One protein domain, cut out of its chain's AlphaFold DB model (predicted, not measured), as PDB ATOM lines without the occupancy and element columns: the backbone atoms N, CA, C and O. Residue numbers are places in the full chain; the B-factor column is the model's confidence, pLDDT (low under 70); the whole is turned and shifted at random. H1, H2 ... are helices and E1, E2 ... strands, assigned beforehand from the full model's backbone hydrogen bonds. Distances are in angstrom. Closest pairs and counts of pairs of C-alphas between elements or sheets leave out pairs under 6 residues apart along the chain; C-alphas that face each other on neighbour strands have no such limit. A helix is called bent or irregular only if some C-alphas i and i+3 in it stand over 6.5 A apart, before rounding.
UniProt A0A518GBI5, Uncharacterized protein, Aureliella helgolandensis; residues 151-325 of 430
ATOM      1  N   SER A 151      35.107 -17.724  38.669       90.38
ATOM      2  CA  SER A 151      36.544 -17.451  38.560       90.38
ATOM      3  C   SER A 151      36.942 -16.047  39.028       90.38
ATOM      4  O   SER A 151      38.089 -15.839  39.409       90.38
ATOM      5  N   TYR A 152      36.010 -15.083  39.051       88.56
ATOM      6  CA  TYR A 152      36.235 -13.761  39.646       88.56
ATOM      7  C   TYR A 152      36.548 -13.864  41.142       88.56
ATOM      8  O   TYR A 152      37.362 -13.112  41.672       88.56
ATOM      9  N   TRP A 153      35.908 -14.822  41.813       87.81
ATOM     10  CA  TRP A 153      35.979 -15.020  43.256       87.81
ATOM     11  C   TRP A 153      37.168 -15.883  43.688       87.81
ATOM     12  O   TRP A 153      37.379 -16.079  44.880       87.81
ATOM     13  N   GLU A 154      37.990 -16.371  42.759       84.19
ATOM     14  CA  GLU A 154      39.220 -17.116  43.057       84.19
ATOM     15  C   GLU A 154      40.367 -16.195  43.511       84.19
ATOM     16  O   GLU A 154      41.476 -16.219  42.976       84.19
ATOM     17  N   VAL A 155      40.108 -15.350  44.506       73.25
ATOM     18  CA  VAL A 155      41.104 -14.419  45.036       73.25
ATOM     19  C   VAL A 155      41.937 -15.115  46.115       73.25
ATOM     20  O   VAL A 155      41.423 -15.565  47.138       73.25
ATOM     21  N   ASP A 156      43.252 -15.164  45.894       60.22
ATOM     22  CA  ASP A 156      44.234 -15.865  46.735       60.22
ATOM     23  C   ASP A 156      44.270 -15.434  48.212       60.22
ATOM     24  O   ASP A 156      44.789 -16.171  49.045       60.22
ATOM     25  N   SER A 157      43.783 -14.237  48.540       58.50
ATOM     26  CA  SER A 157      43.919 -13.634  49.872       58.50
ATOM     27  C   SER A 157      42.740 -13.888  50.812       58.50
ATOM     28  O   SER A 157      42.796 -13.469  51.962       58.50
ATOM     29  N   VAL A 158      41.664 -14.516  50.332       64.44
ATOM     30  CA  VAL A 158      40.384 -14.582  51.061       64.44
ATOM     31  C   VAL A 158      40.285 -15.826  51.929       64.44
ATOM     32  O   VAL A 158      39.722 -15.790  53.019       64.44
ATOM     33  N   LEU A 159      40.830 -16.938  51.439       65.12
ATOM     34  CA  LEU A 159      40.764 -18.241  52.085       65.12
ATOM     35  C   LEU A 159      42.169 -18.817  52.252       65.12
ATOM     36  O   LEU A 159      43.031 -18.634  51.396       65.12
ATOM     37  N   GLY A 160      42.365 -19.567  53.335       65.50
ATOM     38  CA  GLY A 160      43.633 -20.218  53.660       65.50
ATOM     39  C   GLY A 160      44.346 -19.569  54.839       65.50
ATOM     40  O   GLY A 160      44.181 -18.390  55.141       65.50
ATOM     41  N   THR A 161      45.124 -20.369  55.563       76.19
ATOM     42  CA  THR A 161      45.937 -19.888  56.682       76.19
ATOM     43  C   THR A 161      47.406 -19.881  56.279       76.19
ATOM     44  O   THR A 161      47.880 -20.773  55.574       76.19
ATOM     45  N   ILE A 162      48.160 -18.890  56.760       76.00
ATOM     46  CA  ILE A 162      49.620 -18.896  56.638       76.00
ATOM     47  C   ILE A 162      50.202 -19.781  57.747       76.00
ATOM     48  O   ILE A 162      50.256 -19.401  58.919       76.00
ATOM     49  N   HIS A 163      50.660 -20.970  57.368       79.81
ATOM     50  CA  HIS A 163      51.290 -21.939  58.261       79.81
ATOM     51  C   HIS A 163      52.778 -21.651  58.471       79.81
ATOM     52  O   HIS A 163      53.439 -20.937  57.708       79.81
ATOM     53  N   LYS A 164      53.319 -22.236  59.546       70.38
ATOM     54  CA  LYS A 164      54.740 -22.138  59.894       70.38
ATOM     55  C   LYS A 164      55.603 -22.894  58.876       70.38
ATOM     56  O   LYS A 164      55.231 -23.979  58.451       70.38
ATOM     57  N   ASP A 165      56.751 -22.302  58.552       74.12
ATOM     58  CA  ASP A 165      57.977 -22.922  58.037       74.12
ATOM     59  C   ASP A 165      57.800 -24.091  57.029       74.12
ATOM     60  O   ASP A 165      57.856 -25.268  57.381       74.12
ATOM     61  N   ALA A 166      57.678 -23.758  55.738       80.94
ATOM     62  CA  ALA A 166      57.514 -24.676  54.601       80.94
ATOM     63  C   ALA A 166      58.589 -25.774  54.508       80.94
ATOM     64  O   ALA A 166      58.333 -26.848  53.975       80.94
ATOM     65  N   HIS A 167      59.787 -25.520  55.035       76.25
ATOM     66  CA  HIS A 167      60.920 -26.448  55.020       76.25
ATOM     67  C   HIS A 167      60.751 -27.642  55.977       76.25
ATOM     68  O   HIS A 167      61.375 -28.681  55.772       76.25
ATOM     69  N   VAL A 168      59.900 -27.523  57.003       74.75
ATOM     70  CA  VAL A 168      59.594 -28.622  57.942       74.75
ATOM     71  C   VAL A 168      58.362 -29.413  57.492       74.75
ATOM     72  O   VAL A 168      58.116 -30.522  57.968       74.75
ATOM     73  N   MET A 169      57.576 -28.855  56.571       77.62
ATOM     74  CA  MET A 169      56.294 -29.420  56.174       77.62
ATOM     75  C   MET A 169      56.474 -30.667  55.317       77.62
ATOM     76  O   MET A 169      57.072 -30.639  54.243       77.62
ATOM     77  N   ARG A 170      55.893 -31.774  55.781       80.50
ATOM     78  CA  ARG A 170      55.803 -33.015  55.015       80.50
ATOM     79  C   ARG A 170      54.458 -33.050  54.308       80.50
ATOM     80  O   ARG A 170      53.420 -33.040  54.964       80.50
ATOM     81  N   VAL A 171      54.467 -33.138  52.979       82.44
ATOM     82  CA  VAL A 171      53.239 -33.253  52.170       82.44
ATOM     83  C   VAL A 171      52.396 -34.460  52.601       82.44
ATOM     84  O   VAL A 171      51.175 -34.361  52.668       82.44
ATOM     85  N   ALA A 172      53.038 -35.557  53.014       80.75
ATOM     86  CA  ALA A 172      52.361 -36.730  53.571       80.75
ATOM     87  C   ALA A 172      51.514 -36.430  54.827       80.75
ATOM     88  O   ALA A 172      50.516 -37.106  55.051       80.75
ATOM     89  N   ASP A 173      51.856 -35.400  55.609       83.44
ATOM     90  CA  ASP A 173      51.082 -34.976  56.787       83.44
ATOM     91  C   ASP A 173      49.964 -33.975  56.421       83.44
ATOM     92  O   ASP A 173      49.076 -33.684  57.229       83.44
ATOM     93  N   LEU A 174      50.023 -33.399  55.214       87.38
ATOM     94  CA  LEU A 174      49.066 -32.417  54.703       87.38
ATOM     95  C   LEU A 174      47.916 -33.073  53.949       87.38
ATOM     96  O   LEU A 174      46.762 -32.720  54.177       87.38
ATOM     97  N   LEU A 175      48.224 -34.038  53.085       90.81
ATOM     98  CA  LEU A 175      47.232 -34.713  52.253       90.81
ATOM     99  C   LEU A 175      46.076 -35.342  53.050       90.81
ATOM    100  O   LEU A 175      44.939 -35.157  52.621       90.81
ATOM    101  N   PRO A 176      46.287 -35.979  54.222       91.38
ATOM    102  CA  PRO A 176      45.180 -36.474  55.038       91.38
ATOM    103  C   PRO A 176      44.223 -35.361  55.478       91.38
ATOM    104  O   PRO A 176      43.015 -35.545  55.459       91.38
ATOM    105  N   LYS A 177      44.740 -34.165  55.792       92.19
ATOM    106  CA  LYS A 177      43.908 -33.016  56.190       92.19
ATOM    107  C   LYS A 177      43.087 -32.477  55.025       92.19
ATOM    108  O   LYS A 177      41.954 -32.048  55.228       92.19
ATOM    109  N   VAL A 178      43.666 -32.472  53.822       94.62
ATOM    110  CA  VAL A 178      42.945 -32.105  52.596       94.62
ATOM    111  C   VAL A 178      41.857 -33.137  52.311       94.62
ATOM    112  O   VAL A 178      40.721 -32.752  52.061       94.62
ATOM    113  N   LEU A 179      42.175 -34.432  52.420       96.12
ATOM    114  CA  LEU A 179      41.215 -35.517  52.231       96.12
ATOM    115  C   LEU A 179      40.049 -35.429  53.225       96.12
ATOM    116  O   LEU A 179      38.897 -35.483  52.807       96.12
ATOM    117  N   ASP A 180      40.333 -35.244  54.516       94.69
ATOM    118  CA  ASP A 180      39.306 -35.111  55.554       94.69
ATOM    119  C   ASP A 180      38.378 -33.921  55.273       94.69
ATOM    120  O   ASP A 180      37.152 -34.044  55.344       94.69
ATOM    121  N   ALA A 181      38.946 -32.767  54.906       94.75
ATOM    122  CA  ALA A 181      38.162 -31.597  54.520       94.75
ATOM    123  C   ALA A 181      37.309 -31.875  53.272       94.75
ATOM    124  O   ALA A 181      36.150 -31.465  53.218       94.75
ATOM    125  N   ALA A 182      37.848 -32.615  52.300       96.94
ATOM    126  CA  ALA A 182      37.148 -32.929  51.063       96.94
ATOM    127  C   ALA A 182      35.978 -33.897  51.270       96.94
ATOM    128  O   ALA A 182      34.889 -33.670  50.746       96.94
ATOM    129  N   ILE A 183      36.159 -34.922  52.105       96.69
ATOM    130  CA  ILE A 183      35.088 -35.844  52.506       96.69
ATOM    131  C   ILE A 183      33.960 -35.082  53.214       96.69
ATOM    132  O   ILE A 183      32.785 -35.277  52.896       96.69
ATOM    133  N   ASN A 184      34.302 -34.183  54.141       93.50
ATOM    134  CA  ASN A 184      33.309 -33.384  54.859       93.50
ATOM    135  C   ASN A 184      32.553 -32.423  53.929       93.50
ATOM    136  O   ASN A 184      31.338 -32.291  54.063       93.50
ATOM    137  N   ALA A 185      33.237 -31.800  52.966       93.62
ATOM    138  CA  ALA A 185      32.601 -30.950  51.960       93.62
ATOM    139  C   ALA A 185      31.637 -31.746  51.064       93.62
ATOM    140  O   ALA A 185      30.504 -31.327  50.857       93.62
ATOM    141  N   VAL A 186      32.028 -32.939  50.598       95.75
ATOM    142  CA  VAL A 186      31.138 -33.837  49.837       95.75
ATOM    143  C   VAL A 186      29.890 -34.196  50.648       95.75
ATOM    144  O   VAL A 186      28.775 -34.158  50.126       95.75
ATOM    145  N   HIS A 187      30.050 -34.524  51.934       91.50
ATOM    146  CA  HIS A 187      28.915 -34.807  52.812       91.50
ATOM    147  C   HIS A 187      27.985 -33.601  52.983       91.50
ATOM    148  O   HIS A 187      26.768 -33.774  52.913       91.50
ATOM    149  N   GLU A 188      28.542 -32.403  53.160       90.00
ATOM    150  CA  GLU A 188      27.787 -31.149  53.240       90.00
ATOM    151  C   GLU A 188      26.993 -30.893  51.947       90.00
ATOM    152  O   GLU A 188      25.777 -30.701  52.001       90.00
ATOM    153  N   ILE A 189      27.637 -30.993  50.776       91.00
ATOM    154  CA  ILE A 189      26.999 -30.752  49.470       91.00
ATOM    155  C   ILE A 189      25.876 -31.769  49.200       91.00
ATOM    156  O   ILE A 189      24.801 -31.393  48.733       91.00
ATOM    157  N   ARG A 190      26.067 -33.051  49.546       89.88
ATOM    158  CA  ARG A 190      25.030 -34.096  49.402       89.88
ATOM    159  C   ARG A 190      23.773 -33.813  50.223       89.88
ATOM    160  O   ARG A 190      22.673 -34.169  49.806       89.88
ATOM    161  N   GLN A 191      23.932 -33.223  51.405       85.50
ATOM    162  CA  GLN A 191      22.830 -32.960  52.335       85.50
ATOM    163  C   GLN A 191      22.127 -31.623  52.071       85.50
ATOM    164  O   GLN A 191      21.062 -31.371  52.634       85.50
ATOM    165  N   TRP A 192      22.684 -30.788  51.196       77.94
ATOM    166  CA  TRP A 192      22.216 -29.432  50.921       77.94
ATOM    167  C   TRP A 192      20.721 -29.319  50.561       77.94
ATOM    168  O   TRP A 192      20.074 -28.394  51.054       77.94
ATOM    169  N   PRO A 193      20.097 -30.245  49.801       65.62
ATOM    170  CA  PRO A 193      18.662 -30.146  49.523       65.62
ATOM    171  C   PRO A 193      17.758 -30.458  50.731       65.62
ATOM    172  O   PRO A 193      16.561 -30.198  50.664       65.62
ATOM    173  N   ALA A 194      18.292 -31.046  51.810       58.41
ATOM    174  CA  ALA A 194      17.511 -31.612  52.914       58.41
ATOM    175  C   ALA A 194      17.581 -30.814  54.231       58.41
ATOM    176  O   ALA A 194      16.795 -31.085  55.140       58.41
ATOM    177  N   VAL A 195      18.500 -29.848  54.360       54.06
ATOM    178  CA  VAL A 195      18.758 -29.109  55.611       54.06
ATOM    179  C   VAL A 195      18.294 -27.649  55.501       54.06
ATOM    180  O   VAL A 195      18.450 -27.005  54.466       54.06
ATOM    181  N   ASN A 196      17.685 -27.157  56.587       47.69
ATOM    182  CA  ASN A 196      17.025 -25.856  56.740       47.69
ATOM    183  C   ASN A 196      17.823 -24.679  56.105       47.69
ATOM    184  O   ASN A 196      18.981 -24.476  56.479       47.69
ATOM    185  N   PRO A 197      17.242 -23.900  55.166       53.97
ATOM    186  CA  PRO A 197      17.949 -22.870  54.389       53.97
ATOM    187  C   PRO A 197      18.536 -21.706  55.206       53.97
ATOM    188  O   PRO A 197      19.497 -21.092  54.752       53.97
ATOM    189  N   ASP A 198      18.021 -21.439  56.408       49.38
ATOM    190  CA  ASP A 198      18.378 -20.246  57.199       49.38
ATOM    191  C   ASP A 198      19.697 -20.363  57.994       49.38
ATOM    192  O   ASP A 198      20.125 -19.408  58.637       49.38
ATOM    193  N   LEU A 199      20.378 -21.514  57.950       45.53
ATOM    194  CA  LEU A 199      21.630 -21.775  58.685       45.53
ATOM    195  C   LEU A 199      22.735 -22.345  57.783       45.53
ATOM    196  O   LEU A 199      23.550 -23.162  58.212       45.53
ATOM    197  N   ARG A 200      22.777 -21.919  56.515       54.56
ATOM    198  CA  ARG A 200      23.810 -22.314  55.545       54.56
ATOM    199  C   ARG A 200      25.164 -21.673  55.860       54.56
ATOM    200  O   ARG A 200      25.650 -20.789  55.164       54.56
ATOM    201  N   GLN A 201      25.804 -22.130  56.926       62.47
ATOM    202  CA  GLN A 201      27.236 -21.949  57.072       62.47
ATOM    203  C   GLN A 201      27.881 -23.076  56.264       62.47
ATOM    204  O   GLN A 201      27.923 -24.212  56.724       62.47
ATOM    205  N   HIS A 202      28.329 -22.774  55.042       78.75
ATOM    206  CA  HIS A 202      29.041 -23.693  54.134       78.75
ATOM    207  C   HIS A 202      30.444 -24.043  54.654       78.75
ATOM    208  O   HIS A 202      31.435 -23.984  53.927       78.75
ATOM    209  N   LEU A 203      30.556 -24.304  55.957       82.19
ATOM    210  CA  LEU A 203      31.809 -24.343  56.693       82.19
ATOM    211  C   LEU A 203      32.725 -25.430  56.164       82.19
ATOM    212  O   LEU A 203      33.935 -25.222  56.147       82.19
ATOM    213  N   GLN A 204      32.185 -26.576  55.741       89.62
ATOM    214  CA  GLN A 204      33.029 -27.675  55.279       89.62
ATOM    215  C   GLN A 204      33.578 -27.401  53.881       89.62
ATOM    216  O   GLN A 204      34.771 -27.590  53.646       89.62
ATOM    217  N   THR A 205      32.752 -26.861  52.987       89.94
ATOM    218  CA  THR A 205      33.174 -26.402  51.658       89.94
ATOM    219  C   THR A 205      34.205 -25.273  51.765       89.94
ATOM    220  O   THR A 205      35.233 -25.298  51.086       89.94
ATOM    221  N   ILE A 206      33.992 -24.321  52.679       88.75
ATOM    222  CA  ILE A 206      34.938 -23.235  52.977       88.75
ATOM    223  C   ILE A 206      36.246 -23.790  53.544       88.75
ATOM    224  O   ILE A 206      37.323 -23.381  53.118       88.75
ATOM    225  N   ASN A 207      36.177 -24.743  54.475       89.19
ATOM    226  CA  ASN A 207      37.355 -25.388  55.051       89.19
ATOM    227  C   ASN A 207      38.167 -26.122  53.974       89.19
ATOM    228  O   ASN A 207      39.384 -25.959  53.925       89.19
ATOM    229  N   LEU A 208      37.521 -26.858  53.062       94.44
ATOM    230  CA  LEU A 208      38.203 -27.470  51.918       94.44
ATOM    231  C   LEU A 208      38.906 -26.417  51.054       94.44
ATOM    232  O   LEU A 208      40.106 -26.535  50.803       94.44
ATOM    233  N   ALA A 209      38.193 -25.368  50.639       92.69
ATOM    234  CA  ALA A 209      38.775 -24.292  49.841       92.69
ATOM    235  C   ALA A 209      39.965 -23.620  50.550       92.69
ATOM    236  O   ALA A 209      40.995 -23.373  49.923       92.69
ATOM    237  N   ALA A 210      39.867 -23.402  51.865       89.31
ATOM    238  CA  ALA A 210      40.959 -22.879  52.676       89.31
ATOM    239  C   ALA A 210      42.173 -23.821  52.691       89.31
ATOM    240  O   ALA A 210      43.296 -23.356  52.531       89.31
ATOM    241  N   ARG A 211      41.976 -25.143  52.803       91.81
ATOM    242  CA  ARG A 211      43.077 -26.124  52.732       91.81
ATOM    243  C   ARG A 211      43.769 -26.152  51.377       91.81
ATOM    244  O   ARG A 211      44.988 -26.273  51.328       91.81
ATOM    245  N   LEU A 212      43.015 -26.012  50.290       92.94
ATOM    246  CA  LEU A 212      43.567 -25.957  48.934       92.94
ATOM    247  C   LEU A 212      44.365 -24.666  48.679       92.94
ATOM    248  O   LEU A 212      45.232 -24.646  47.807       92.94
ATOM    249  N   ARG A 213      44.098 -23.606  49.454       90.88
ATOM    250  CA  ARG A 213      44.777 -22.301  49.392       90.88
ATOM    251  C   ARG A 213      45.745 -22.050  50.554       90.88
ATOM    252  O   ARG A 213      46.296 -20.956  50.653       90.88
ATOM    253  N   ASP A 214      45.983 -23.039  51.420       88.38
ATOM    254  CA  ASP A 214      46.927 -22.911  52.532       88.38
ATOM    255  C   ASP A 214      48.321 -22.523  52.000       88.38
ATOM    256  O   ASP A 214      48.828 -23.082  51.019       88.38
ATOM    257  N   ARG A 215      48.951 -21.552  52.670       88.62
ATOM    258  CA  ARG A 215      50.288 -21.051  52.324       88.62
ATOM    259  C   ARG A 215      51.277 -21.359  53.433       88.62
ATOM    260  O   ARG A 215      50.934 -21.368  54.612       88.62
ATOM    261  N   TYR A 216      52.532 -21.566  53.062       87.94
ATOM    262  CA  TYR A 216      53.593 -21.974  53.978       87.94
ATOM    263  C   TYR A 216      54.763 -21.004  53.881       87.94
ATOM    264  O   TYR A 216      55.317 -20.797  52.803       87.94
ATOM    265  N   ARG A 217      55.150 -20.400  55.009       87.19
ATOM    266  CA  ARG A 217      56.243 -19.413  55.062       87.19
ATOM    267  C   ARG A 217      57.577 -20.021  54.664       87.19
ATOM    268  O   ARG A 217      57.938 -21.084  55.162       87.19
ATOM    269  N   VAL A 218      58.348 -19.325  53.843       85.00
ATOM    270  CA  VAL A 218      59.695 -19.765  53.473       85.00
ATOM    271  C   VAL A 218      60.718 -19.129  54.407       85.00
ATOM    272  O   VAL A 218      60.749 -17.915  54.599       85.00
ATOM    273  N   ASP A 219      61.603 -19.952  54.969       82.31
ATOM    274  CA  ASP A 219      62.833 -19.441  55.571       82.31
ATOM    275  C   ASP A 219      63.867 -19.266  54.462       82.31
ATOM    276  O   ASP A 219      64.252 -20.231  53.798       82.31
ATOM    277  N   ALA A 220      64.336 -18.033  54.272       80.69
ATOM    278  CA  ALA A 220      65.321 -17.720  53.251       80.69
ATOM    279  C   ALA A 220      66.632 -18.511  53.410       80.69
ATOM    280  O   ALA A 220      67.306 -18.785  52.421       80.69
ATOM    281  N   ARG A 221      66.986 -18.907  54.639       79.56
ATOM    282  CA  ARG A 221      68.192 -19.698  54.929       79.56
ATOM    283  C   ARG A 221      68.038 -21.168  54.561       79.56
ATOM    284  O   ARG A 221      69.038 -21.827  54.294       79.56
ATOM    285  N   GLU A 222      66.807 -21.664  54.557       80.62
ATOM    286  CA  GLU A 222      66.470 -23.059  54.259       80.62
ATOM    287  C   GLU A 222      65.807 -23.210  52.885       80.62
ATOM    288  O   GLU A 222      65.265 -24.264  52.547       80.62
ATOM    289  N   TRP A 223      65.856 -22.153  52.068       84.94
ATOM    290  CA  TRP A 223      65.254 -22.157  50.748       84.94
ATOM    291  C   TRP A 223      65.901 -23.201  49.847       84.94
ATOM    292  O   TRP A 223      67.115 -23.229  49.635       84.94
ATOM    293  N   TRP A 224      65.055 -24.047  49.275       83.12
ATOM    294  CA  TRP A 224      65.488 -25.179  48.479       83.12
ATOM    295  C   TRP A 224      65.594 -24.905  46.980       83.12
ATOM    296  O   TRP A 224      66.046 -25.772  46.228       83.12
ATOM    297  N   GLY A 225      65.115 -23.744  46.535       80.56
ATOM    298  CA  GLY A 225      65.274 -23.283  45.166       80.56
ATOM    299  C   GLY A 225      66.659 -22.683  44.924       80.56
ATOM    300  O   GLY A 225      67.592 -22.820  45.716       80.56
ATOM    301  N   SER A 226      66.805 -22.003  43.789       82.62
ATOM    302  CA  SER A 226      68.064 -21.353  43.428       82.62
ATOM    303  C   SER A 226      68.474 -20.312  44.469       82.62
ATOM    304  O   SER A 226      67.740 -19.360  44.718       82.62
ATOM    305  N   GLN A 227      69.700 -20.431  44.983       77.62
ATOM    306  CA  GLN A 227      70.320 -19.451  45.889       77.62
ATOM    307  C   GLN A 227      70.639 -18.108  45.204       77.62
ATOM    308  O   GLN A 227      71.079 -17.164  45.850       77.62
ATOM    309  N   LYS A 228      70.452 -18.017  43.879       77.50
ATOM    310  CA  LYS A 228      70.633 -16.779  43.104       77.50
ATOM    311  C   LYS A 228      69.374 -15.907  43.065       77.50
ATOM    312  O   LYS A 228      69.427 -14.818  42.506       77.50
ATOM    313  N   ILE A 229      68.249 -16.404  43.576       80.81
ATOM    314  CA  ILE A 229      66.944 -15.745  43.516       80.81
ATOM    315  C   ILE A 229      66.474 -15.517  44.950       80.81
ATOM    316  O   ILE A 229      66.647 -16.388  45.803       80.81
ATOM    317  N   VAL A 230      65.886 -14.350  45.212       80.50
ATOM    318  CA  VAL A 230      65.243 -14.074  46.500       80.50
ATOM    319  C   VAL A 230      64.059 -15.039  46.656       80.50
ATOM    320  O   VAL A 230      63.205 -15.074  45.768       80.50
ATOM    321  N   PRO A 231      64.010 -15.858  47.722       86.31
ATOM    322  CA  PRO A 231      62.901 -16.780  47.933       86.31
ATOM    323  C   PRO A 231      61.580 -16.021  48.094       86.31
ATOM    324  O   PRO A 231      61.591 -14.921  48.649       86.31
ATOM    325  N   PRO A 232      60.446 -16.595  47.658       87.94
ATOM    326  CA  PRO A 232      59.143 -16.009  47.953       87.94
ATOM    327  C   PRO A 232      58.898 -16.005  49.469       87.94
ATOM    328  O   PRO A 232      59.414 -16.860  50.178       87.94
ATOM    329  N   GLU A 233      58.081 -15.077  49.965       83.56
ATOM    330  CA  GLU A 233      57.664 -15.006  51.379       83.56
ATOM    331  C   GLU A 233      56.972 -16.296  51.848       83.56
ATOM    332  O   GLU A 233      57.200 -16.805  52.949       83.56
ATOM    333  N   SER A 234      56.121 -16.839  50.985       89.06
ATOM    334  CA  SER A 234      55.380 -18.065  51.223       89.06
ATOM    335  C   SER A 234      55.188 -18.815  49.919       89.06
ATOM    336  O   SER A 234      55.115 -18.196  48.858       89.06
ATOM    337  N   VAL A 235      55.041 -20.126  50.022       89.69
ATOM    338  CA  VAL A 235      54.695 -21.009  48.912       89.69
ATOM    339  C   VAL A 235      53.328 -21.640  49.147       89.69
ATOM    340  O   VAL A 235      52.945 -21.879  50.294       89.69
ATOM    341  N   ASP A 236      52.588 -21.896  48.075       90.50
ATOM    342  CA  ASP A 236      51.341 -22.664  48.135       90.50
ATOM    343  C   ASP A 236      51.609 -24.178  48.275       90.50
ATOM    344  O   ASP A 236      52.751 -24.649  48.197       90.50
ATOM    345  N   ILE A 237      50.545 -24.958  48.486       89.44
ATOM    346  CA  ILE A 237      50.627 -26.421  48.607       89.44
ATOM    347  C   ILE A 237      51.246 -27.095  47.365       89.44
ATOM    348  O   ILE A 237      51.984 -28.071  47.495       89.44
ATOM    349  N   LEU A 238      51.007 -26.570  46.159       91.25
ATOM    350  CA  LEU A 238      51.517 -27.119  44.897       91.25
ATOM    351  C   LEU A 238      53.013 -26.826  44.702       91.25
ATOM    352  O   LEU A 238      53.723 -27.580  44.035       91.25
ATOM    353  N   GLN A 239      53.509 -25.759  45.316       90.44
ATOM    354  CA  GLN A 239      54.901 -25.324  45.290       90.44
ATOM    355  C   GLN A 239      55.777 -26.016  46.347       90.44
ATOM    356  O   GLN A 239      57.003 -25.878  46.307       90.44
ATOM    357  N   LEU A 240      55.184 -26.779  47.275       89.44
ATOM    358  CA  LEU A 240      55.926 -27.606  48.230       89.44
ATOM    359  C   LEU A 240      56.758 -28.698  47.535       89.44
ATOM    360  O   LEU A 240      56.618 -28.988  46.345       89.44
ATOM    361  N   ARG A 241      57.649 -29.337  48.298       85.56
ATOM    362  CA  ARG A 241      58.362 -30.539  47.852       85.56
ATOM    363  C   ARG A 241      57.468 -31.763  48.034       85.56
ATOM    364  O   ARG A 241      57.268 -32.225  49.155       85.56
ATOM    365  N   TRP A 242      56.930 -32.258  46.926       86.75
ATOM    366  CA  TRP A 242      56.108 -33.465  46.889       86.75
ATOM    367  C   TRP A 242      57.006 -34.709  46.844       86.75
ATOM    368  O   TRP A 242      58.034 -34.656  46.168       86.75
ATOM    369  N   PRO A 243      56.671 -35.792  47.568       82.81
ATOM    370  CA  PRO A 243      57.309 -37.087  47.356       82.81
ATOM    371  C   PRO A 243      57.035 -37.599  45.934       82.81
ATOM    372  O   PRO A 243      56.032 -37.226  45.323       82.81
ATOM    373  N   ASP A 244      57.919 -38.453  45.428       79.25
ATOM    374  CA  ASP A 244      57.746 -39.101  44.125       79.25
ATOM    375  C   ASP A 244      56.520 -40.041  44.106       79.25
ATOM    376  O   ASP A 244      56.029 -40.521  45.134       79.25
ATOM    377  N   GLY A 245      55.995 -40.325  42.919       79.69
ATOM    378  CA  GLY A 245      54.880 -41.260  42.739       79.69
ATOM    379  C   GLY A 245      53.508 -40.696  43.115       79.69
ATOM    380  O   GLY A 245      52.522 -41.430  43.073       79.69
ATOM    381  N   ILE A 246      53.421 -39.407  43.463       87.50
ATOM    382  CA  ILE A 246      52.154 -38.685  43.669       87.50
ATOM    383  C   ILE A 246      52.021 -37.446  42.775       87.50
ATOM    384  O   ILE A 246      51.279 -36.507  43.075       87.50
ATOM    385  N   GLU A 247      52.719 -37.443  41.639       88.00
ATOM    386  CA  GLU A 247      52.712 -36.356  40.657       88.00
ATOM    387  C   GLU A 247      51.309 -36.077  40.129       88.00
ATOM    388  O   GLU A 247      50.977 -34.927  39.844       88.00
ATOM    389  N   ASN A 248      50.477 -37.114  40.029       90.06
ATOM    390  CA  ASN A 248      49.093 -36.979  39.609       90.06
ATOM    391  C   ASN A 248      48.255 -36.190  40.630       90.06
ATOM    392  O   ASN A 248      47.499 -35.301  40.244       90.06
ATOM    393  N   VAL A 249      48.456 -36.407  41.936       92.56
ATOM    394  CA  VAL A 249      47.765 -35.612  42.967       92.56
ATOM    395  C   VAL A 249      48.158 -34.141  42.870       92.56
ATOM    396  O   VAL A 249      47.300 -33.260  42.902       92.56
ATOM    397  N   LYS A 250      49.455 -33.878  42.689       92.81
ATOM    398  CA  LYS A 250      49.991 -32.525  42.526       92.81
ATOM    399  C   LYS A 250      49.489 -31.836  41.254       92.81
ATOM    400  O   LYS A 250      49.164 -30.655  41.288       92.81
ATOM    401  N   SER A 251      49.496 -32.538  40.125       92.19
ATOM    402  CA  SER A 251      49.320 -31.921  38.801       92.19
ATOM    403  C   SER A 251      47.873 -31.932  38.319       92.19
ATOM    404  O   SER A 251      47.532 -31.135  37.451       92.19
ATOM    405  N   ASN A 252      47.043 -32.819  38.872       95.06
ATOM    406  CA  ASN A 252      45.662 -33.021  38.452       95.06
ATOM    407  C   ASN A 252      44.693 -32.869  39.633       95.06
ATOM    408  O   ASN A 252      43.905 -31.929  39.659       95.06
ATOM    409  N   VAL A 253      44.807 -33.714  40.666       96.31
ATOM    410  CA  VAL A 253      43.770 -33.808  41.712       96.31
ATOM    411  C   VAL A 253      43.567 -32.504  42.483       96.31
ATOM    412  O   VAL A 253      42.454 -31.985  42.540       96.31
ATOM    413  N   ILE A 254      44.634 -31.956  43.072       95.50
ATOM    414  CA  ILE A 254      44.552 -30.721  43.865       95.50
ATOM    415  C   ILE A 254      44.177 -29.510  42.990       95.50
ATOM    416  O   ILE A 254      43.273 -28.772  43.391       95.50
ATOM    417  N   PRO A 255      44.790 -29.288  41.806       95.62
ATOM    418  CA  PRO A 255      44.396 -28.193  40.920       95.62
ATOM    419  C   PRO A 255      42.940 -28.259  40.444       95.62
ATOM    420  O   PRO A 255      42.242 -27.250  40.519       95.62
ATOM    421  N   GLU A 256      42.464 -29.418  39.977       96.88
ATOM    422  CA  GLU A 256      41.086 -29.563  39.487       96.88
ATOM    423  C   GLU A 256      40.072 -29.410  40.622       96.88
ATOM    424  O   GLU A 256      39.083 -28.694  40.474       96.88
ATOM    425  N   MET A 257      40.355 -29.968  41.802       96.50
ATOM    426  CA  MET A 257      39.520 -29.744  42.984       96.50
ATOM    427  C   MET A 257      39.479 -28.255  43.361       96.50
ATOM    428  O   MET A 257      38.421 -27.726  43.700       96.50
ATOM    429  N   GLY A 258      40.609 -27.553  43.233       94.69
ATOM    430  CA  GLY A 258      40.699 -26.106  43.414       94.69
ATOM    431  C   GLY A 258      39.770 -25.324  42.484       94.69
ATOM    432  O   GLY A 258      39.039 -24.454  42.960       94.69
ATOM    433  N   LYS A 259      39.749 -25.665  41.189       95.00
ATOM    434  CA  LYS A 259      38.878 -25.027  40.182       95.00
ATOM    435  C   LYS A 259      37.391 -25.234  40.465       95.00
ATOM    436  O   LYS A 259      36.596 -24.333  40.231       95.00
ATOM    437  N   LEU A 260      37.014 -26.415  40.955       96.31
ATOM    438  CA  LEU A 260      35.612 -26.755  41.220       96.31
ATOM    439  C   LEU A 260      35.081 -26.138  42.520       96.31
ATOM    440  O   LEU A 260      33.881 -25.907  42.652       96.31
ATOM    441  N   VAL A 261      35.953 -25.903  43.505       95.00
ATOM    442  CA  VAL A 261      35.513 -25.567  44.868       95.00
ATOM    443  C   VAL A 261      35.800 -24.118  45.244       95.00
ATOM    444  O   VAL A 261      34.947 -23.481  45.856       95.00
ATOM    445  N   VAL A 262      36.977 -23.572  44.918       93.75
ATOM    446  CA  VAL A 262      37.455 -22.334  45.559       93.75
ATOM    447  C   VAL A 262      36.558 -21.138  45.251       93.75
ATOM    448  O   VAL A 262      36.086 -20.495  46.185       93.75
ATOM    449  N   GLY A 263      36.303 -20.838  43.974       92.19
ATOM    450  CA  GLY A 263      35.508 -19.663  43.597       92.19
ATOM    451  C   GLY A 263      34.087 -19.717  44.164       92.19
ATOM    452  O   GLY A 263      33.585 -18.732  44.704       92.19
ATOM    453  N   ALA A 264      33.467 -20.900  44.132       93.06
ATOM    454  CA  ALA A 264      32.151 -21.123  44.717       93.06
ATOM    455  C   ALA A 264      32.157 -20.944  46.244       93.06
ATOM    456  O   ALA A 264      31.305 -20.244  46.786       93.06
ATOM    457  N   ALA A 265      33.141 -21.519  46.942       91.25
ATOM    458  CA  ALA A 265      33.274 -21.386  48.389       91.25
ATOM    459  C   ALA A 265      33.466 -19.926  48.824       91.25
ATOM    460  O   ALA A 265      32.854 -19.492  49.799       91.25
ATOM    461  N   VAL A 266      34.274 -19.157  48.086       88.69
ATOM    462  CA  VAL A 266      34.492 -17.727  48.344       88.69
ATOM    463  C   VAL A 266      33.197 -16.936  48.168       88.69
ATOM    464  O   VAL A 266      32.813 -16.195  49.073       88.69
ATOM    465  N   ALA A 267      32.488 -17.126  47.051       89.00
ATOM    466  CA  ALA A 267      31.224 -16.437  46.785       89.00
ATOM    467  C   ALA A 267      30.154 -16.734  47.855       89.00
ATOM    468  O   ALA A 267      29.371 -15.860  48.221       89.00
ATOM    469  N   LEU A 268      30.136 -17.956  48.390       86.12
ATOM    470  CA  LEU A 268      29.219 -18.357  49.458       86.12
ATOM    471  C   LEU A 268      29.620 -17.815  50.832       86.12
ATOM    472  O   LEU A 268      28.750 -17.528  51.654       86.12
ATOM    473  N   HIS A 269      30.922 -17.684  51.093       83.44
ATOM    474  CA  HIS A 269      31.439 -17.224  52.378       83.44
ATOM    475  C   HIS A 269      31.344 -15.711  52.557       83.44
ATOM    476  O   HIS A 269      31.024 -15.236  53.648       83.44
ATOM    477  N   LEU A 270      31.655 -14.959  51.504       80.06
ATOM    478  CA  LEU A 270      31.764 -13.514  51.583       80.06
ATOM    479  C   LEU A 270      30.395 -12.878  51.833       80.06
ATOM    480  O   LEU A 270      29.446 -13.009  51.055       80.06
ATOM    481  N   ASN A 271      30.328 -12.147  52.940       72.50
ATOM    482  CA  ASN A 271      29.230 -11.237  53.259       72.50
ATOM    483  C   ASN A 271      29.684  -9.773  53.229       72.50
ATOM    484  O   ASN A 271      28.872  -8.886  53.450       72.50
ATOM    485  N   THR A 272      30.960  -9.537  52.925       64.50
ATOM    486  CA  THR A 272      31.591  -8.222  52.849       64.50
ATOM    487  C   THR A 272      32.318  -8.051  51.506       64.50
ATOM    488  O   THR A 272      32.653  -9.048  50.850       64.50
ATOM    489  N   PRO A 273      32.544  -6.800  51.070       63.00
ATOM    490  CA  PRO A 273      33.406  -6.454  49.942       63.00
ATOM    491  C   PRO A 273      34.782  -7.125  49.981       63.00
ATOM    492  O   PRO A 273      35.420  -7.191  51.027       63.00
ATOM    493  N   LEU A 274      35.285  -7.545  48.816       65.56
ATOM    494  CA  LEU A 274      36.683  -7.981  48.675       65.56
ATOM    495  C   LEU A 274      37.676  -6.827  48.609       65.56
ATOM    496  O   LEU A 274      38.854  -6.994  48.921       65.56
ATOM    497  N   ARG A 275      37.216  -5.676  48.121       69.31
ATOM    498  CA  ARG A 275      38.016  -4.470  47.936       69.31
ATOM    499  C   ARG A 275      37.185  -3.268  48.336       69.31
ATOM    500  O   ARG A 275      35.972  -3.265  48.121       69.31
ATOM    501  N   ALA A 276      37.855  -2.233  48.835       49.91
ATOM    502  CA  ALA A 276      37.265  -0.909  48.958       49.91
ATOM    503  C   ALA A 276      36.679  -0.540  47.583       49.91
ATOM    504  O   ALA A 276      37.431  -0.434  46.614       49.91
ATOM    505  N   ASN A 277      35.352  -0.407  47.501       60.66
ATOM    506  CA  ASN A 277      34.544  -0.117  46.301       60.66
ATOM    507  C   ASN A 277      33.976  -1.304  45.491       60.66
ATOM    508  O   ASN A 277      33.448  -1.071  44.405       60.66
ATOM    509  N   GLU A 278      34.014  -2.547  45.978       72.25
ATOM    510  CA  GLU A 278      33.328  -3.671  45.312       72.25
ATOM    511  C   GLU A 278      32.161  -4.211  46.154       72.25
ATOM    512  O   GLU A 278      32.360  -4.513  47.325       72.25
ATOM    513  N   PRO A 279      30.948  -4.399  45.600       75.69
ATOM    514  CA  PRO A 279      29.859  -4.995  46.364       75.69
ATOM    515  C   PRO A 279      30.149  -6.478  46.672       75.69
ATOM    516  O   PRO A 279      30.788  -7.161  45.851       75.69
ATOM    517  N   PRO A 280      29.656  -7.002  47.815       79.88
ATOM    518  CA  PRO A 280      29.742  -8.425  48.145       79.88
ATOM    519  C   PRO A 280      29.036  -9.291  47.083       79.88
ATOM    520  O   PRO A 280      28.346  -8.758  46.204       79.88
ATOM    521  N   PRO A 281      29.191 -10.626  47.129       83.94
ATOM    522  CA  PRO A 281      28.472 -11.511  46.225       83.94
ATOM    523  C   PRO A 281      26.956 -11.312  46.323       83.94
ATOM    524  O   PRO A 281      26.377 -11.357  47.413       83.94
ATOM    525  N   THR A 282      26.307 -11.121  45.177       85.81
ATOM    526  CA  THR A 282      24.854 -10.993  45.072       85.81
ATOM    527  C   THR A 282      24.170 -12.329  45.366       85.81
ATOM    528  O   THR A 282      24.780 -13.401  45.329       85.81
ATOM    529  N   TYR A 283      22.862 -12.292  45.626       84.06
ATOM    530  CA  TYR A 283      22.069 -13.512  45.803       84.06
ATOM    531  C   TYR A 283      22.153 -14.448  44.584       84.06
ATOM    532  O   TYR A 283      22.250 -15.666  44.739       84.06
ATOM    533  N   GLU A 284      22.154 -13.888  43.371       86.50
ATOM    534  CA  GLU A 284      22.290 -14.665  42.138       86.50
ATOM    535  C   GLU A 284      23.660 -15.342  42.041       86.50
ATOM    536  O   GLU A 284      23.728 -16.524  41.714       86.50
ATOM    537  N   GLU A 285      24.739 -14.640  42.396       89.38
ATOM    538  CA  GLU A 285      26.100 -15.193  42.424       89.38
ATOM    539  C   GLU A 285      26.232 -16.322  43.453       89.38
ATOM    540  O   GLU A 285      26.803 -17.371  43.149       89.38
ATOM    541  N   LYS A 286      25.627 -16.161  44.638       87.69
ATOM    542  CA  LYS A 286      25.563 -17.225  45.651       87.69
ATOM    543  C   LYS A 286      24.809 -18.438  45.114       87.69
ATOM    544  O   LYS A 286      25.342 -19.540  45.150       87.69
ATOM    545  N   ARG A 287      23.628 -18.251  44.518       87.81
ATOM    546  CA  ARG A 287      22.840 -19.341  43.916       87.81
ATOM    547  C   ARG A 287      23.575 -20.045  42.767       87.81
ATOM    548  O   ARG A 287      23.464 -21.267  42.627       87.81
ATOM    549  N   LEU A 288      24.322 -19.300  41.949       91.00
ATOM    550  CA  LEU A 288      25.190 -19.855  40.908       91.00
ATOM    551  C   LEU A 288      26.295 -20.726  41.518       91.00
ATOM    552  O   LEU A 288      26.533 -21.821  41.013       91.00
ATOM    553  N   ALA A 289      26.912 -20.291  42.619       92.12
ATOM    554  CA  ALA A 289      27.901 -21.078  43.353       92.12
ATOM    555  C   ALA A 289      27.314 -22.385  43.919       92.12
ATOM    556  O   ALA A 289      27.923 -23.441  43.756       92.12
ATOM    557  N   GLU A 290      26.113 -22.353  44.512       90.81
ATOM    558  CA  GLU A 290      25.443 -23.575  45.000       90.81
ATOM    559  C   GLU A 290      25.154 -24.551  43.862       90.81
ATOM    560  O   GLU A 290      25.448 -25.744  43.950       90.81
ATOM    561  N   THR A 291      24.593 -24.027  42.769       92.00
ATOM    562  CA  THR A 291      24.256 -24.824  41.589       92.00
ATOM    563  C   THR A 291      25.514 -25.456  41.012       92.00
ATOM    564  O   THR A 291      25.513 -26.650  40.728       92.00
ATOM    565  N   HIS A 292      26.599 -24.686  40.899       94.81
ATOM    566  CA  HIS A 292      27.890 -25.181  40.439       94.81
ATOM    567  C   HIS A 292      28.376 -26.354  41.294       94.81
ATOM    568  O   HIS A 292      28.587 -27.434  40.753       94.81
ATOM    569  N   LEU A 293      28.452 -26.194  42.619       94.25
ATOM    570  CA  LEU A 293      28.912 -27.251  43.529       94.25
ATOM    571  C   LEU A 293      28.042 -28.512  43.460       94.25
ATOM    572  O   LEU A 293      28.576 -29.620  43.428       94.25
ATOM    573  N   LEU A 294      26.716 -28.361  43.383       93.50
ATOM    574  CA  LEU A 294      25.794 -29.487  43.217       93.50
ATOM    575  C   LEU A 294      26.012 -30.210  41.881       93.50
ATOM    576  O   LEU A 294      26.033 -31.438  41.846       93.50
ATOM    577  N   THR A 295      26.206 -29.470  40.786       95.81
ATOM    578  CA  THR A 295      26.464 -30.064  39.461       95.81
ATOM    579  C   THR A 295      27.855 -30.685  39.346       95.81
ATOM    580  O   THR A 295      28.029 -31.677  38.642       95.81
ATOM    581  N   SER A 296      28.835 -30.141  40.066       96.69
ATOM    582  CA  SER A 296      30.220 -30.609  40.089       96.69
ATOM    583  C   SER A 296      30.463 -31.718  41.112       96.69
ATOM    584  O   SER A 296      31.555 -32.279  41.129       96.69
ATOM    585  N   LEU A 297      29.464 -32.074  41.930       95.69
ATOM    586  CA  LEU A 297      29.602 -33.042  43.019       95.69
ATOM    587  C   LEU A 297      30.198 -34.378  42.554       95.69
ATOM    588  O   LEU A 297      31.121 -34.873  43.190       95.69
ATOM    589  N   SER A 298      29.731 -34.930  41.430       97.38
ATOM    590  CA  SER A 298      30.266 -36.197  40.901       97.38
ATOM    591  C   SER A 298      31.757 -36.100  40.569       97.38
ATOM    592  O   SER A 298      32.522 -36.994  40.913       97.38
ATOM    593  N   ALA A 299      32.185 -34.999  39.945       97.88
ATOM    594  CA  ALA A 299      33.592 -34.779  39.620       97.88
ATOM    595  C   ALA A 299      34.435 -34.577  40.891       97.88
ATOM    596  O   ALA A 299      35.530 -35.118  41.002       97.88
ATOM    597  N   ILE A 300      33.911 -33.850  41.885       97.12
ATOM    598  CA  ILE A 300      34.575 -33.680  43.186       97.12
ATOM    599  C   ILE A 300      34.750 -35.044  43.874       97.12
ATOM    600  O   ILE A 300      35.822 -35.331  44.401       97.12
ATOM    601  N   GLU A 301      33.731 -35.904  43.849       97.69
ATOM    602  CA  GLU A 301      33.783 -37.246  44.439       97.69
ATOM    603  C   GLU A 301      34.842 -38.140  43.788       97.69
ATOM    604  O   GLU A 301      35.579 -38.821  44.502       97.69
ATOM    605  N   GLU A 302      34.964 -38.108  42.460       97.88
ATOM    606  CA  GLU A 302      36.007 -38.836  41.728       97.88
ATOM    607  C   GLU A 302      37.411 -38.408  42.181       97.88
ATOM    608  O   GLU A 302      38.233 -39.256  42.537       97.88
ATOM    609  N   LEU A 303      37.650 -37.097  42.286       98.06
ATOM    610  CA  LEU A 303      38.920 -36.543  42.766       98.06
ATOM    611  C   LEU A 303      39.207 -36.922  44.230       98.06
ATOM    612  O   LEU A 303      40.352 -37.190  44.594       98.06
ATOM    613  N   VAL A 304      38.180 -36.977  45.086       97.44
ATOM    614  CA  VAL A 304      38.315 -37.423  46.486       97.44
ATOM    615  C   VAL A 304      38.687 -38.902  46.568       97.44
ATOM    616  O   VAL A 304      39.540 -39.278  47.378       97.44
ATOM    617  N   VAL A 305      38.083 -39.750  45.732       96.38
ATOM    618  CA  VAL A 305      38.424 -41.176  45.651       96.38
ATOM    619  C   VAL A 305      39.869 -41.359  45.195       96.38
ATOM    620  O   VAL A 305      40.603 -42.133  45.809       96.38
ATOM    621  N   GLU A 306      40.298 -40.620  44.178       95.12
ATOM    622  CA  GLU A 306      41.665 -40.667  43.654       95.12
ATOM    623  C   GLU A 306      42.706 -40.191  44.682       95.12
ATOM    624  O   GLU A 306      43.740 -40.840  44.889       95.12
ATOM    625  N   LEU A 307      42.407 -39.102  45.404       94.81
ATOM    626  CA  LEU A 307      43.234 -38.619  46.512       94.81
ATOM    627  C   LEU A 307      43.380 -39.686  47.603       94.81
ATOM    628  O   LEU A 307      44.486 -39.933  48.093       94.81
ATOM    629  N   ARG A 308      42.269 -40.334  47.974       94.56
ATOM    630  CA  ARG A 308      42.254 -41.395  48.982       94.56
ATOM    631  C   ARG A 308      43.073 -42.606  48.549       94.56
ATOM    632  O   ARG A 308      43.891 -43.071  49.330       94.56
ATOM    633  N   GLN A 309      42.887 -43.086  47.321       92.19
ATOM    634  CA  GLN A 309      43.652 -44.216  46.784       92.19
ATOM    635  C   GLN A 309      45.155 -43.933  46.815       92.19
ATOM    636  O   GLN A 309      45.929 -44.759  47.289       92.19
ATOM    637  N   THR A 310      45.559 -42.725  46.411       89.44
ATOM    638  CA  THR A 310      46.971 -42.325  46.439       89.44
ATOM    639  C   THR A 310      47.535 -42.302  47.867       89.44
ATOM    640  O   THR A 310      48.662 -42.733  48.111       89.44
ATOM    641  N   LEU A 311      46.756 -41.815  48.835       88.62
ATOM    642  CA  LEU A 311      47.123 -41.829  50.254       88.62
ATOM    643  C   LEU A 311      47.215 -43.250  50.830       88.62
ATOM    644  O   LEU A 311      48.138 -43.553  51.594       88.62
ATOM    645  N   ASP A 312      46.292 -44.130  50.455       87.44
ATOM    646  CA  ASP A 312      46.305 -45.535  50.856       87.44
ATOM    647  C   ASP A 312      47.532 -46.258  50.260       87.44
ATOM    648  O   ASP A 312      48.206 -47.015  50.960       87.44
ATOM    649  N   ASP A 313      47.919 -45.970  49.014       83.50
ATOM    650  CA  ASP A 313      49.134 -46.507  48.377       83.50
ATOM    651  C   ASP A 313      50.431 -46.001  49.038       83.50
ATOM    652  O   ASP A 313      51.390 -46.761  49.234       83.50
ATOM    653  N   LEU A 314      50.445 -44.729  49.452       77.75
ATOM    654  CA  LEU A 314      51.542 -44.143  50.224       77.75
ATOM    655  C   LEU A 314      51.700 -44.818  51.593       77.75
ATOM    656  O   LEU A 314      52.816 -45.142  51.995       77.75
ATOM    657  N   THR A 315      50.599 -45.039  52.312       76.12
ATOM    658  CA  THR A 315      50.615 -45.590  53.681       76.12
ATOM    659  C   THR A 315      50.780 -47.110  53.724       76.12
ATOM    660  O   THR A 315      51.404 -47.631  54.647       76.12
ATOM    661  N   SER A 316      50.300 -47.831  52.709       69.19
ATOM    662  CA  SER A 316      50.419 -49.295  52.590       69.19
ATOM    663  C   SER A 316      51.807 -49.780  52.149       69.19
ATOM    664  O   SER A 316      52.046 -50.983  52.046       69.19
ATOM    665  N   GLY A 317      52.757 -48.867  51.923       57.03
ATOM    666  CA  GLY A 317      54.159 -49.203  51.682       57.03
ATOM    667  C   GLY A 317      54.494 -49.636  50.252       57.03
ATOM    668  O   GLY A 317      55.670 -49.878  49.980       57.03
ATOM    669  N   ARG A 318      53.523 -49.678  49.323       50.94
ATOM    670  CA  ARG A 318      53.796 -49.922  47.891       50.94
ATOM    671  C   ARG A 318      54.649 -48.818  47.274       50.94
ATOM    672  O   ARG A 318      55.520 -49.117  46.464       50.94
ATOM    673  N   THR A 319      54.468 -47.577  47.724       47.78
ATOM    674  CA  THR A 319      55.275 -46.430  47.284       47.78
ATOM    675  C   THR A 319      56.315 -46.035  48.332       47.78
ATOM    676  O   THR A 319      57.395 -45.589  47.970       47.78
ATOM    677  N   TYR A 320      56.069 -46.268  49.628       40.50
ATOM    678  CA  TYR A 320      56.996 -45.866  50.700       40.50
ATOM    679  C   TYR A 320      58.330 -46.637  50.688       40.50
ATOM    680  O   TYR A 320      59.358 -46.078  51.058       40.50
ATOM    681  N   ALA A 321      58.344 -47.895  50.227       42.22
ATOM    682  CA  ALA A 321      59.586 -48.652  50.032       42.22
ATOM    683  C   ALA A 321      60.398 -48.154  48.818       42.22
ATOM    684  O   ALA A 321      61.620 -48.135  48.884       42.22
ATOM    685  N   SER A 322      59.714 -47.683  47.767       40.91
ATOM    686  CA  SER A 322      60.306 -47.058  46.569       40.91
ATOM    687  C   SER A 322      60.800 -45.625  46.853       40.91
ATOM    688  O   SER A 322      61.871 -45.225  46.415       40.91
ATOM    689  N   LEU A 323      60.075 -44.876  47.691       44.69
ATOM    690  CA  LEU A 323      60.388 -43.503  48.122       44.69
ATOM    691  C   LEU A 323      61.483 -43.403  49.187       44.69
ATOM    692  O   LEU A 323      62.081 -42.347  49.382       44.69
ATOM    693  N   MET A 324      61.734 -44.494  49.909       41.91
ATOM    694  CA  MET A 324      62.870 -44.616  50.827       41.91
ATOM    695  C   MET A 324      64.134 -45.141  50.118       41.91
ATOM    696  O   MET A 324      65.180 -45.249  50.762       41.91
ATOM    697  N   GLU A 325      64.068 -45.433  48.812       42.12
ATOM    698  CA  GLU A 325      65.178 -45.957  48.004       42.12
ATOM    699  C   GLU A 325      65.861 -44.914  47.099       42.12
ATOM    700  O   GLU A 325      66.445 -45.241  46.080       42.12
TER     701      GLU A 325
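AT A GLANCE: This is residues 151 to 325 of the 430 residues of an uncharacterized protein of Aureliella helgolandensis (UniProt A0A518GBI5). This is a flat slab of helices: H2 and H3 pack on each other at the middle, H1 packs beside H2, and the long bent helix H4 turns round them, its arm H4a packing on part of H3 near one end and its arm H4b running along one edge over H1 and H3. A small two-strand hairpin, E1 and E2, follows H2 at the other end and opens into a long loop, residues 218 to 233. The printed part has 175 residues with five named helices and two named strands, in the order H1 H2 E1 E2 H3 H4 H5; the class is mostly helix, and the sheet, E1 - E2, is antiparallel. The whole is compact, with a radius of gyration of the C-alphas of 17.7 A and spans of 53 by 40 by 21 A.

IN THESE COORDINATES: Strand E1 is residues 215 to 217 and E2 is residues 234 to 236. H2 is residues 203 to 212, 14.2 A long. H1, residues 171 to 191, runs 30.4 A from C-alpha 171 at (53.239, -33.253, 52.170). H3, residues 247 to 269, spans 30.9 A; it is irregular, with C-alphas 260 and 263 7.5 A apart, and has a kink of 35 degrees near residue 263. H4, residues 283 to 315, was assigned as one helix by its hydrogen bonds but is bent, with C-alphas 295 and 298 7.4 A apart: arm H4a is residues 283 to 295, 18.3 A, and arm H4b is residues 298 to 315, 25.8 A, ending at C-alpha 315 at (50.615, -45.590, 53.681). H5 is residues 320 to 323.

HOW THE PARTS SIT: E1 and E2 form a hairpin, with N 216 and O 235 2.8 A apart, within hydrogen-bond range. Residues 162 to 163 pair parallel with residues 215 to 216 of E1. H2 touches H3 at a steep tilt of 42 degrees, closest at the C-alphas of Ala 209 and Val 262, 4.9 A. H1 and H2 form a helical hairpin and touch, closest at the C-alphas of Ala 185 and Thr 205, 4.6 A. H3 and H4a form another; residues 260 to 268 of H3 alone touch H4a, closest at the C-alphas of Ala 264 and Ala 289, 4.5 A. H4b touches H1, closest at the C-alphas of Ala 182 and Val 304, 6.5 A, and H3, closest at those of Val 253 and Leu 303, 5.7 A. H5 is close to H4b but not clearly touching, with the C-alphas of Leu 314 and Tyr 320 closest at 5.7 A. Every O i to N i+4 pair is within hydrogen-bond range in H2, H4a and H4b, against 15 of 17 in H1 and 15 of 19 in H3; H5 is too short for one.

THE WHOLE: The C-alphas farthest apart, those of Asn 196 and Lys 228, are 56.1 A apart. The printed part has no cut; the links H1 to H2, E1 to E2 and H3 to H4 are long, and residues 194 to 199 stand free. Mean pLDDT of the printed part is 82.4, with residues 156 to 160, 193 to 201, 272 to 277 and 316 to 325 under 70.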